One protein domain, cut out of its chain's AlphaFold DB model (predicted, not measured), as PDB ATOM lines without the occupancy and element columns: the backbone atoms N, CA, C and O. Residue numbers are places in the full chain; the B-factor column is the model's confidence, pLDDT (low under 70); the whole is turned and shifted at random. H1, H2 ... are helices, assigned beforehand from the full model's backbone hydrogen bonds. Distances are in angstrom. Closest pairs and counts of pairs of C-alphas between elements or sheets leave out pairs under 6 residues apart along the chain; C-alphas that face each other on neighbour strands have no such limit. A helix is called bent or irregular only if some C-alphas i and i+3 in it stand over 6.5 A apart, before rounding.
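AT A GLANCE: This is residues 13 to 90 of the 337 residues of the protein "zinc finger and BTB domain-containing protein 47" of Drosophila ficusphila (UniProt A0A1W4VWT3). One long helix, H1, sits at one end, and a loose head of four further helices, H2 to H5, sits at the other, with a long unnamed stretch strung out between them. After H1 the chain turns and folds back past it, then crosses to the head, where H2, H3, H4 and H5 follow one another in an open arc with few contacts. The printed part has 78 residues with five named helices, H1, H2, H3, H4 and H5 in chain order, and no named strand. The class is all helix, though the helices hold 38 of the 78 residues, under half. The whole is extended, with a radius of gyration of the C-alphas of 22.9 A and spans of 66 by 26 by 21 A, the link between the two ends making much of the length.

IN THESE COORDINATES: H1 is the longest helix, residues 13 to 26, 20.3 A from first to last C-alpha; it begins at C-alpha 13 at (-24.322, -18.897, -11.354) and ends at C-alpha 26 at (-32.666, -7.712, 3.411). H5 covers residues 79 to 89 and is 15.3 A long, ending at C-alpha 89 at (-24.008, -64.216, -28.527). The three others are short: H2 is residues 55 to 58, H3 residues 63 to 67 and H4 residues 70 to 73. No helix is bent or irregular.

HOW THE PARTS SIT: H1 touches no helix and is apart from H2, H3, H4 and H5. H5 is close to H4 but not clearly touching it; their closest C-alphas, those of Leu 72 and Arg 82, are 7.5 A apart. H4 is likewise close to H3 but not clearly touching it, with the C-alphas of Gln 65 and Trp 71 closest at 7.6 A. H3 and H5 are apart, and H2 is apart from H3, H4 and H5. In H1, H3 and H5 every O i to N i+4 pair is within hydrogen-bond range; H2 and H4 are too short for such a pair.

THE WHOLE: The two C-alphas farthest apart, those of Arg 26 and Ile 88, are 66.6 A from each other. The printed part has no cut. The link from H1 to H2 is long, 28 residues, and residues 39 to 49 of it stand free; the links H2 to H3, H3 to H4 and H4 to H5 are tight. Residues 59 to 65, of which 63 to 65 belong to H3, stand free too. The mean pLDDT of the printed part is 76.1, and residues 38 to 60 and 65 to 66 are under 70.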
ATOM      1  N   ARG A  13     -23.485 -18.106 -12.254       81.06
ATOM      2  CA  ARG A  13     -24.322 -18.897 -11.354       81.06
ATOM      3  C   ARG A  13     -23.966 -18.598  -9.901       81.06
ATOM      4  O   ARG A  13     -24.876 -18.382  -9.111       81.06
ATOM      5  N   GLU A  14     -22.676 -18.522  -9.582       84.94
ATOM      6  CA  GLU A  14     -22.198 -18.092  -8.260       84.94
ATOM      7  C   GLU A  14     -22.686 -16.676  -7.926       84.94
ATOM      8  O   GLU A  14     -23.354 -16.492  -6.912       84.94
ATOM      9  N   GLU A  15     -22.481 -15.712  -8.834       87.56
ATOM     10  CA  GLU A  15     -22.934 -14.323  -8.661       87.56
ATOM     11  C   GLU A  15     -24.455 -14.206  -8.471       87.56
ATOM     12  O   GLU A  15     -24.932 -13.307  -7.779       87.56
ATOM     13  N   PHE A  16     -25.240 -15.078  -9.113       92.12
ATOM     14  CA  PHE A  16     -26.691 -15.100  -8.939       92.12
ATOM     15  C   PHE A  16     -27.073 -15.524  -7.518       92.12
ATOM     16  O   PHE A  16     -27.885 -14.850  -6.887       92.12
ATOM     17  N   TYR A  17     -26.488 -16.611  -7.005       90.94
ATOM     18  CA  TYR A  17     -26.801 -17.087  -5.656       90.94
ATOM     19  C   TYR A  17     -26.272 -16.151  -4.571       90.94
ATOM     20  O   TYR A  17     -26.943 -15.971  -3.561       90.94
ATOM     21  N   GLU A  18     -25.126 -15.509  -4.790       93.38
ATOM     22  CA  GLU A  18     -24.600 -14.490  -3.880       93.38
ATOM     23  C   GLU A  18     -25.570 -13.305  -3.758       93.38
ATOM     24  O   GLU A  18     -25.998 -12.963  -2.655       93.38
ATOM     25  N   ARG A  19     -26.042 -12.762  -4.890       95.12
ATOM     26  CA  ARG A  19     -27.067 -11.702  -4.895       95.12
ATOM     27  C   ARG A  19     -28.389 -12.155  -4.278       95.12
ATOM     28  O   ARG A  19     -29.064 -11.362  -3.625       95.12
ATOM     29  N   TYR A  20     -28.770 -13.415  -4.481       94.81
ATOM     30  CA  TYR A  20     -29.977 -13.980  -3.885       94.81
ATOM     31  C   TYR A  20     -29.882 -14.055  -2.354       94.81
ATOM     32  O   TYR A  20     -30.805 -13.657  -1.646       94.81
ATOM     33  N   GLU A  21     -28.747 -14.515  -1.825       93.94
ATOM     34  CA  GLU A  21     -28.492 -14.575  -0.384       93.94
ATOM     35  C   GLU A  21     -28.441 -13.174   0.243       93.94
ATOM     36  O   GLU A  21     -28.976 -12.967   1.335       93.94
ATOM     37  N   GLU A  22     -27.864 -12.190  -0.453       96.50
ATOM     38  CA  GLU A  22     -27.916 -10.782  -0.046       96.50
ATOM     39  C   GLU A  22     -29.348 -10.237  -0.007       96.50
ATOM     40  O   GLU A  22     -29.725  -9.567   0.958       96.50
ATOM     41  N   ALA A  23     -30.167 -10.548  -1.016       95.88
ATOM     42  CA  ALA A  23     -31.573 -10.155  -1.046       95.88
ATOM     43  C   ALA A  23     -32.356 -10.782   0.117       95.88
ATOM     44  O   ALA A  23     -33.117 -10.086   0.784       95.88
ATOM     45  N   ARG A  24     -32.104 -12.056   0.441       95.75
ATOM     46  CA  ARG A  24     -32.747 -12.741   1.574       95.75
ATOM     47  C   ARG A  24     -32.351 -12.156   2.933       95.75
ATOM     48  O   ARG A  24     -33.160 -12.140   3.851       95.75
ATOM     49  N   LYS A  25     -31.122 -11.643   3.076       94.75
ATOM     50  CA  LYS A  25     -30.707 -10.915   4.292       94.75
ATOM     51  C   LYS A  25     -31.494  -9.617   4.478       94.75
ATOM     52  O   LYS A  25     -31.759  -9.236   5.612       94.75
ATOM     53  N   ARG A  26     -31.842  -8.934   3.381       96.75
ATOM     54  CA  ARG A  26     -32.666  -7.712   3.411       96.75
ATOM     55  C   ARG A  26     -34.151  -8.019   3.595       96.75
ATOM     56  O   ARG A  26     -34.853  -7.236   4.223       96.75
ATOM     57  N   HIS A  27     -34.605  -9.150   3.069       95.50
ATOM     58  CA  HIS A  27     -36.006  -9.544   3.050       95.50
ATOM     59  C   HIS A  27     -36.153 -10.981   3.585       95.50
ATOM     60  O   HIS A  27     -36.048 -11.941   2.812       95.50
ATOM     61  N   PRO A  28     -36.402 -11.150   4.898       93.94
ATOM     62  CA  PRO A  28     -36.461 -12.469   5.532       93.94
ATOM     63  C   PRO A  28     -37.615 -13.349   5.021       93.94
ATOM     64  O   PRO A  28     -37.550 -14.563   5.179       93.94
ATOM     65  N   ASN A  29     -38.617 -12.761   4.357       95.12
ATOM     66  CA  ASN A  29     -39.773 -13.470   3.799       95.12
ATOM     67  C   ASN A  29     -39.490 -14.146   2.442       95.12
ATOM     68  O   ASN A  29     -40.367 -14.825   1.913       95.12
ATOM     69  N   LEU A  30     -38.304 -13.965   1.839       92.56
ATOM     70  CA  LEU A  30     -38.008 -14.628   0.565       92.56
ATOM     71  C   LEU A  30     -37.900 -16.159   0.732       92.56
ATOM     72  O   LEU A  30     -37.217 -16.620   1.653       92.56
ATOM     73  N   PRO A  31     -38.468 -16.955  -0.201       90.12
ATOM     74  CA  PRO A  31     -38.408 -18.415  -0.159       90.12
ATOM     75  C   PRO A  31     -36.978 -18.953  -0.068       90.12
ATOM     76  O   PRO A  31     -36.035 -18.418  -0.661       90.12
ATOM     77  N   LEU A  32     -36.781 -20.063   0.637       91.38
ATOM     78  CA  LEU A  32     -35.482 -20.724   0.654       91.38
ATOM     79  C   LEU A  32     -35.305 -21.518  -0.646       91.38
ATOM     80  O   LEU A  32     -35.797 -22.630  -0.778       91.38
ATOM     81  N   TYR A  33     -34.597 -20.943  -1.621       84.81
ATOM     82  CA  TYR A  33     -34.161 -21.709  -2.787       84.81
ATOM     83  C   TYR A  33     -32.988 -22.603  -2.397       84.81
ATOM     84  O   TYR A  33     -31.896 -22.117  -2.092       84.81
ATOM     85  N   GLU A  34     -33.203 -23.914  -2.442       81.94
ATOM     86  CA  GLU A  34     -32.126 -24.883  -2.296       81.94
ATOM     87  C   GLU A  34     -31.139 -24.725  -3.455       81.94
ATOM     88  O   GLU A  34     -31.486 -24.863  -4.633       81.94
ATOM     89  N   ARG A  35     -29.882 -24.403  -3.129       84.88
ATOM     90  CA  ARG A  35     -28.804 -24.372  -4.117       84.88
ATOM     91  C   ARG A  35     -28.657 -25.806  -4.639       84.88
ATOM     92  O   ARG A  35     -28.277 -26.673  -3.851       84.88
ATOM     93  N   PRO A  36     -28.917 -26.084  -5.934       80.44
ATOM     94  CA  PRO A  36     -28.736 -27.423  -6.467       80.44
ATOM     95  C   PRO A  36     -27.285 -27.781  -6.230       80.44
ATOM     96  O   PRO A  36     -26.429 -27.027  -6.716       80.44
ATOM     97  N   LEU A  37     -27.056 -28.859  -5.466       72.75
ATOM     98  CA  LEU A  37     -25.737 -29.317  -5.049       72.75
ATOM     99  C   LEU A  37     -24.807 -29.160  -6.241       72.75
ATOM    100  O   LEU A  37     -24.942 -29.853  -7.256       72.75
ATOM    101  N   GLU A  38     -23.940 -28.147  -6.163       65.31
ATOM    102  CA  GLU A  38     -22.890 -27.994  -7.152       65.31
ATOM    103  C   GLU A  38     -22.198 -29.345  -7.171       65.31
ATOM    104  O   GLU A  38     -21.909 -29.832  -6.085       65.31
ATOM    105  N   PRO A  39     -22.025 -30.009  -8.322       60.66
ATOM    106  CA  PRO A  39     -21.388 -31.316  -8.357       60.66
ATOM    107  C   PRO A  39     -20.015 -31.169  -7.701       60.66
ATOM    108  O   PRO A  39     -19.076 -30.669  -8.320       60.66
ATOM    109  N   THR A  40     -19.944 -31.508  -6.412       51.44
ATOM    110  CA  THR A  40     -18.994 -30.955  -5.447       51.44
ATOM    111  C   THR A  40     -17.628 -31.494  -5.754       51.44
ATOM    112  O   THR A  40     -17.247 -32.505  -5.181       51.44
ATOM    113  N   LYS A  41     -16.911 -30.909  -6.721       56.69
ATOM    114  CA  LYS A  41     -15.637 -31.460  -7.199       56.69
ATOM    115  C   LYS A  41     -15.716 -32.987  -7.341       56.69
ATOM    116  O   LYS A  41     -14.725 -33.656  -7.045       56.69
ATOM    117  N   LEU A  42     -16.890 -33.535  -7.714       50.16
ATOM    118  CA  LEU A  42     -17.035 -34.946  -8.058       50.16
ATOM    119  C   LEU A  42     -15.961 -35.116  -9.094       50.16
ATOM    120  O   LEU A  42     -16.072 -34.447 -10.127       50.16
ATOM    121  N   GLN A  43     -14.885 -35.824  -8.711       51.09
ATOM    122  CA  GLN A  43     -13.623 -35.868  -9.435       51.09
ATOM    123  C   GLN A  43     -13.996 -35.819 -10.891       51.09
ATOM    124  O   GLN A  43     -14.692 -36.734 -11.332       51.09
ATOM    125  N   VAL A  44     -13.713 -34.695 -11.562       47.66
ATOM    126  CA  VAL A  44     -14.134 -34.516 -12.946       47.66
ATOM    127  C   VAL A  44     -13.490 -35.684 -13.648       47.66
ATOM    128  O   VAL A  44     -12.279 -35.684 -13.856       47.66
ATOM    129  N   PHE A  45     -14.284 -36.723 -13.879       48.44
ATOM    130  CA  PHE A  45     -13.829 -38.006 -14.354       48.44
ATOM    131  C   PHE A  45     -13.404 -37.677 -15.761       48.44
ATOM    132  O   PHE A  45     -14.278 -37.450 -16.595       48.44
ATOM    133  N   ASN A  46     -12.099 -37.418 -15.926       48.91
ATOM    134  CA  ASN A  46     -11.520 -36.550 -16.948       48.91
ATOM    135  C   ASN A  46     -12.398 -36.513 -18.201       48.91
ATOM    136  O   ASN A  46     -12.283 -37.373 -19.069       48.91
ATOM    137  N   ALA A  47     -13.317 -35.543 -18.300       48.38
ATOM    138  CA  ALA A  47     -14.255 -35.490 -19.425       48.38
ATOM    139  C   ALA A  47     -13.526 -35.139 -20.739       48.38
ATOM    140  O   ALA A  47     -14.069 -35.298 -21.831       48.38
ATOM    141  N   SER A  48     -12.254 -34.736 -20.638       47.53
ATOM    142  CA  SER A  48     -11.271 -34.707 -21.723       47.53
ATOM    143  C   SER A  48     -10.999 -36.089 -22.343       47.53
ATOM    144  O   SER A  48     -10.504 -36.154 -23.467       47.53
ATOM    145  N   SER A  49     -11.379 -37.179 -21.671       49.75
ATOM    146  CA  SER A  49     -11.329 -38.559 -22.161       49.75
ATOM    147  C   SER A  49     -12.624 -39.013 -22.850       49.75
ATOM    148  O   SER A  49     -12.774 -40.193 -23.139       49.75
ATOM    149  N   ARG A  50     -13.545 -38.098 -23.199       50.22
ATOM    150  CA  ARG A  50     -14.614 -38.390 -24.178       50.22
ATOM    151  C   ARG A  50     -14.116 -38.420 -25.629       50.22
ATOM    152  O   ARG A  50     -14.917 -38.413 -26.560       50.22
ATOM    153  N   ARG A  51     -12.801 -38.463 -25.867       54.03
ATOM    154  CA  ARG A  51     -12.342 -39.158 -27.070       54.03
ATOM    155  C   ARG A  51     -12.612 -40.621 -26.795       54.03
ATOM    156  O   ARG A  51     -12.014 -41.152 -25.866       54.03
ATOM    157  N   PHE A  52     -13.508 -41.228 -27.573       57.34
ATOM    158  CA  PHE A  52     -13.588 -42.681 -27.681       57.34
ATOM    159  C   PHE A  52     -12.166 -43.224 -27.604       57.34
ATOM    160  O   PHE A  52     -11.313 -42.779 -28.384       57.34
ATOM    161  N   GLN A  53     -11.895 -44.063 -26.598       60.44
ATOM    162  CA  GLN A  53     -10.588 -44.685 -26.472       60.44
ATOM    163  C   GLN A  53     -10.269 -45.274 -27.842       60.44
ATOM    164  O   GLN A  53     -11.087 -45.981 -28.431       60.44
ATOM    165  N   SER A  54      -9.148 -44.859 -28.433       65.25
ATOM    166  CA  SER A  54      -8.782 -45.361 -29.757       65.25
ATOM    167  C   SER A  54      -8.766 -46.888 -29.696       65.25
ATOM    168  O   SER A  54      -8.396 -47.436 -28.662       65.25
ATOM    169  N   TYR A  55      -9.096 -47.575 -30.786       66.12
ATOM    170  CA  TYR A  55      -9.082 -49.045 -30.858       66.12
ATOM    171  C   TYR A  55      -7.797 -49.680 -30.267       66.12
ATOM    172  O   TYR A  55      -7.827 -50.749 -29.669       66.12
ATOM    173  N   ARG A  56      -6.669 -48.960 -30.335       64.06
ATOM    174  CA  ARG A  56      -5.360 -49.335 -29.771       64.06
ATOM    175  C   ARG A  56      -5.259 -49.300 -28.236       64.06
ATOM    176  O   ARG A  56      -4.294 -49.802 -27.681       64.06
ATOM    177  N   GLN A  57      -6.187 -48.652 -27.543       67.06
ATOM    178  CA  GLN A  57      -6.239 -48.625 -26.076       67.06
ATOM    179  C   GLN A  57      -7.072 -49.790 -25.541       67.06
ATOM    180  O   GLN A  57      -6.698 -50.374 -24.530       67.06
ATOM    181  N   PHE A  58      -8.112 -50.199 -26.277       65.06
ATOM    182  CA  PHE A  58      -8.871 -51.414 -25.979       65.06
ATOM    183  C   PHE A  58      -8.006 -52.680 -26.058       65.06
ATOM    184  O   PHE A  58      -8.233 -53.613 -25.296       65.06
ATOM    185  N   SER A  59      -6.960 -52.703 -26.896       65.56
ATOM    186  CA  SER A  59      -6.041 -53.851 -26.978       65.56
ATOM    187  C   SER A  59      -5.180 -54.068 -25.730       65.56
ATOM    188  O   SER A  59      -4.541 -55.108 -25.623       65.56
ATOM    189  N   ASN A  60      -5.130 -53.093 -24.815       67.31
ATOM    190  CA  ASN A  60      -4.330 -53.169 -23.591       67.31
ATOM    191  C   ASN A  60      -5.178 -53.433 -22.337       67.31
ATOM    192  O   ASN A  60      -4.634 -53.399 -21.233       67.31
ATOM    193  N   LEU A  61      -6.488 -53.661 -22.478       73.56
ATOM    194  CA  LEU A  61      -7.313 -54.114 -21.359       73.56
ATOM    195  C   LEU A  61      -6.837 -55.499 -20.917       73.56
ATOM    196  O   LEU A  61      -6.472 -56.333 -21.751       73.56
ATOM    197  N   SER A  62      -6.787 -55.729 -19.604       73.69
ATOM    198  CA  SER A  62      -6.344 -57.025 -19.095       73.69
ATOM    199  C   SER A  62      -7.309 -58.114 -19.565       73.69
ATOM    200  O   SER A  62      -8.505 -57.883 -19.751       73.69
ATOM    201  N   ARG A  63      -6.792 -59.327 -19.764       71.44
ATOM    202  CA  ARG A  63      -7.614 -60.481 -20.146       71.44
ATOM    203  C   ARG A  63      -8.777 -60.700 -19.168       71.44
ATOM    204  O   ARG A  63      -9.883 -60.988 -19.595       71.44
ATOM    205  N   GLU A  64      -8.533 -60.460 -17.885       72.69
ATOM    206  CA  GLU A  64      -9.534 -60.542 -16.817       72.69
ATOM    207  C   GLU A  64     -10.646 -59.486 -16.965       72.69
ATOM    208  O   GLU A  64     -11.804 -59.763 -16.671       72.69
ATOM    209  N   GLN A  65     -10.336 -58.290 -17.484       65.50
ATOM    210  CA  GLN A  65     -11.349 -57.266 -17.775       65.50
ATOM    211  C   GLN A  65     -12.234 -57.641 -18.967       65.50
ATOM    212  O   GLN A  65     -13.424 -57.332 -18.946       65.50
ATOM    213  N   LEU A  66     -11.678 -58.324 -19.976       63.72
ATOM    214  CA  LEU A  66     -12.450 -58.863 -21.103       63.72
ATOM    215  C   LEU A  66     -13.358 -60.026 -20.683       63.72
ATOM    216  O   LEU A  66     -14.419 -60.203 -21.276       63.72
ATOM    217  N   GLU A  67     -12.950 -60.791 -19.670       73.56
ATOM    218  CA  GLU A  67     -13.730 -61.898 -19.101       73.56
ATOM    219  C   GLU A  67     -14.849 -61.410 -18.161       73.56
ATOM    220  O   GLU A  67     -15.811 -62.137 -17.928       73.56
ATOM    221  N   SER A  68     -14.778 -60.173 -17.655       82.25
ATOM    222  CA  SER A  68     -15.885 -59.569 -16.905       82.25
ATOM    223  C   SER A  68     -16.926 -58.968 -17.855       82.25
ATOM    224  O   SER A  68     -16.627 -58.008 -18.555       82.25
ATOM    225  N   ASP A  69     -18.182 -59.415 -17.816       74.94
ATOM    226  CA  ASP A  69     -19.286 -58.834 -18.617       74.94
ATOM    227  C   ASP A  69     -19.598 -57.354 -18.278       74.94
ATOM    228  O   ASP A  69     -20.494 -56.728 -18.847       74.94
ATOM    229  N   SER A  70     -18.830 -56.739 -17.375       77.81
ATOM    230  CA  SER A  70     -18.914 -55.320 -17.028       77.81
ATOM    231  C   SER A  70     -18.676 -54.380 -18.221       77.81
ATOM    232  O   SER A  70     -19.201 -53.264 -18.248       77.81
ATOM    233  N   TRP A  71     -17.923 -54.806 -19.243       76.62
ATOM    234  CA  TRP A  71     -17.699 -53.979 -20.435       76.62
ATOM    235  C   TRP A  71     -18.922 -53.954 -21.363       76.62
ATOM    236  O   TRP A  71     -19.164 -52.929 -22.007       76.62
ATOM    237  N   LEU A  72     -19.727 -55.025 -21.365       75.38
ATOM    238  CA  LEU A  72     -20.973 -55.142 -22.130       75.38
ATOM    239  C   LEU A  72     -22.061 -54.196 -21.603       75.38
ATOM    240  O   LEU A  72     -22.796 -53.586 -22.384       75.38
ATOM    241  N   SER A  73     -22.120 -54.002 -20.283       70.00
ATOM    242  CA  SER A  73     -23.037 -53.047 -19.649       70.00
ATOM    243  C   SER A  73     -22.544 -51.594 -19.725       70.00
ATOM    244  O   SER A  73     -23.338 -50.657 -19.611       70.00
ATOM    245  N   SER A  74     -21.253 -51.363 -19.988       77.25
ATOM    246  CA  SER A  74     -20.670 -50.019 -20.020       77.25
ATOM    247  C   SER A  74     -21.173 -49.162 -21.192       77.25
ATOM    248  O   SER A  74     -21.170 -49.577 -22.351       77.25
ATOM    249  N   ASN A  75     -21.501 -47.887 -20.933       77.19
ATOM    250  CA  ASN A  75     -21.881 -46.866 -21.936       77.19
ATOM    251  C   ASN A  75     -20.794 -46.527 -22.981       77.19
ATOM    252  O   ASN A  75     -20.940 -45.564 -23.732       77.19
ATOM    253  N   GLN A  76     -19.707 -47.298 -23.040       74.75
ATOM    254  CA  GLN A  76     -18.586 -47.081 -23.951       74.75
ATOM    255  C   GLN A  76     -18.778 -47.763 -25.309       74.75
ATOM    256  O   GLN A  76     -18.253 -47.277 -26.313       74.75
ATOM    257  N   LEU A  77     -19.552 -48.851 -25.367       79.12
ATOM    258  CA  LEU A  77     -19.882 -49.508 -26.629       79.12
ATOM    259  C   LEU A  77     -20.969 -48.729 -27.366       79.12
ATOM    260  O   LEU A  77     -22.038 -48.456 -26.811       79.12
ATOM    261  N   SER A  78     -20.704 -48.406 -28.633       81.81
ATOM    262  CA  SER A  78     -21.723 -47.843 -29.521       81.81
ATOM    263  C   SER A  78     -22.914 -48.797 -29.647       81.81
ATOM    264  O   SER A  78     -22.730 -50.013 -29.638       81.81
ATOM    265  N   ILE A  79     -24.115 -48.244 -29.828       80.81
ATOM    266  CA  ILE A  79     -25.354 -49.018 -30.004       80.81
ATOM    267  C   ILE A  79     -25.223 -50.066 -31.122       80.81
ATOM    268  O   ILE A  79     -25.695 -51.186 -30.960       80.81
ATOM    269  N   VAL A  80     -24.529 -49.737 -32.218       85.38
ATOM    270  CA  VAL A  80     -24.322 -50.656 -33.350       85.38
ATOM    271  C   VAL A  80     -23.503 -51.878 -32.931       85.38
ATOM    272  O   VAL A  80     -23.935 -53.003 -33.151       85.38
ATOM    273  N   LEU A  81     -22.364 -51.659 -32.264       83.19
ATOM    274  CA  LEU A  81     -21.507 -52.752 -31.789       83.19
ATOM    275  C   LEU A  81     -22.207 -53.625 -30.747       83.19
ATOM    276  O   LEU A  81     -22.030 -54.835 -30.756       83.19
ATOM    277  N   ARG A  82     -23.019 -53.033 -29.863       84.31
ATOM    278  CA  ARG A  82     -23.813 -53.821 -28.910       84.31
ATOM    279  C   ARG A  82     -24.801 -54.729 -29.631       84.31
ATOM    280  O   ARG A  82     -24.859 -55.906 -29.315       84.31
ATOM    281  N   SER A  83     -25.522 -54.202 -30.619       84.88
ATOM    282  CA  SER A  83     -26.473 -54.994 -31.406       84.88
ATOM    283  C   SER A  83     -25.792 -56.139 -32.163       84.88
ATOM    284  O   SER A  83     -26.339 -57.234 -32.231       84.88
ATOM    285  N   GLU A  84     -24.589 -55.917 -32.693       87.25
ATOM    286  CA  GLU A  84     -23.802 -56.960 -33.359       87.25
ATOM    287  C   GLU A  84     -23.354 -58.052 -32.377       87.25
ATOM    288  O   GLU A  84     -23.485 -59.238 -32.672       87.25
ATOM    289  N   ILE A  85     -22.906 -57.670 -31.177       85.88
ATOM    290  CA  ILE A  85     -22.564 -58.627 -30.118       85.88
ATOM    291  C   ILE A  85     -23.794 -59.446 -29.720       85.88
ATOM    292  O   ILE A  85     -23.693 -60.666 -29.682       85.88
ATOM    293  N   GLU A  86     -24.954 -58.813 -29.512       89.44
ATOM    294  CA  GLU A  86     -26.213 -59.506 -29.199       89.44
ATOM    295  C   GLU A  86     -26.600 -60.533 -30.269       89.44
ATOM    296  O   GLU A  86     -27.081 -61.617 -29.941       89.44
ATOM    297  N   GLN A  87     -26.390 -60.213 -31.549       85.75
ATOM    298  CA  GLN A  87     -26.651 -61.147 -32.648       85.75
ATOM    299  C   GLN A  87     -25.707 -62.351 -32.611       85.75
ATOM    300  O   GLN A  87     -26.132 -63.467 -32.899       85.75
ATOM    301  N   ILE A  88     -24.439 -62.134 -32.255       87.19
ATOM    302  CA  ILE A  88     -23.423 -63.191 -32.196       87.19
ATOM    303  C   ILE A  88     -23.619 -64.077 -30.961       87.19
ATOM    304  O   ILE A  88     -23.503 -65.298 -31.059       87.19
ATOM    305  N   THR A  89     -23.894 -63.486 -29.798       87.56
ATOM    306  CA  THR A  89     -24.008 -64.216 -28.527       87.56
ATOM    307  C   THR A  89     -25.405 -64.775 -28.287       87.56
ATOM    308  O   THR A  89     -25.559 -65.699 -27.490       87.56
ATOM    309  N   GLY A  90     -26.431 -64.221 -28.941       87.31
ATOM    310  CA  GLY A  90     -27.832 -64.557 -28.693       87.31
ATOM    311  C   GLY A  90     -28.339 -64.103 -27.319       87.31
ATOM    312  O   GLY A  90     -29.442 -64.476 -26.921       87.31
TER     313      GLY A  90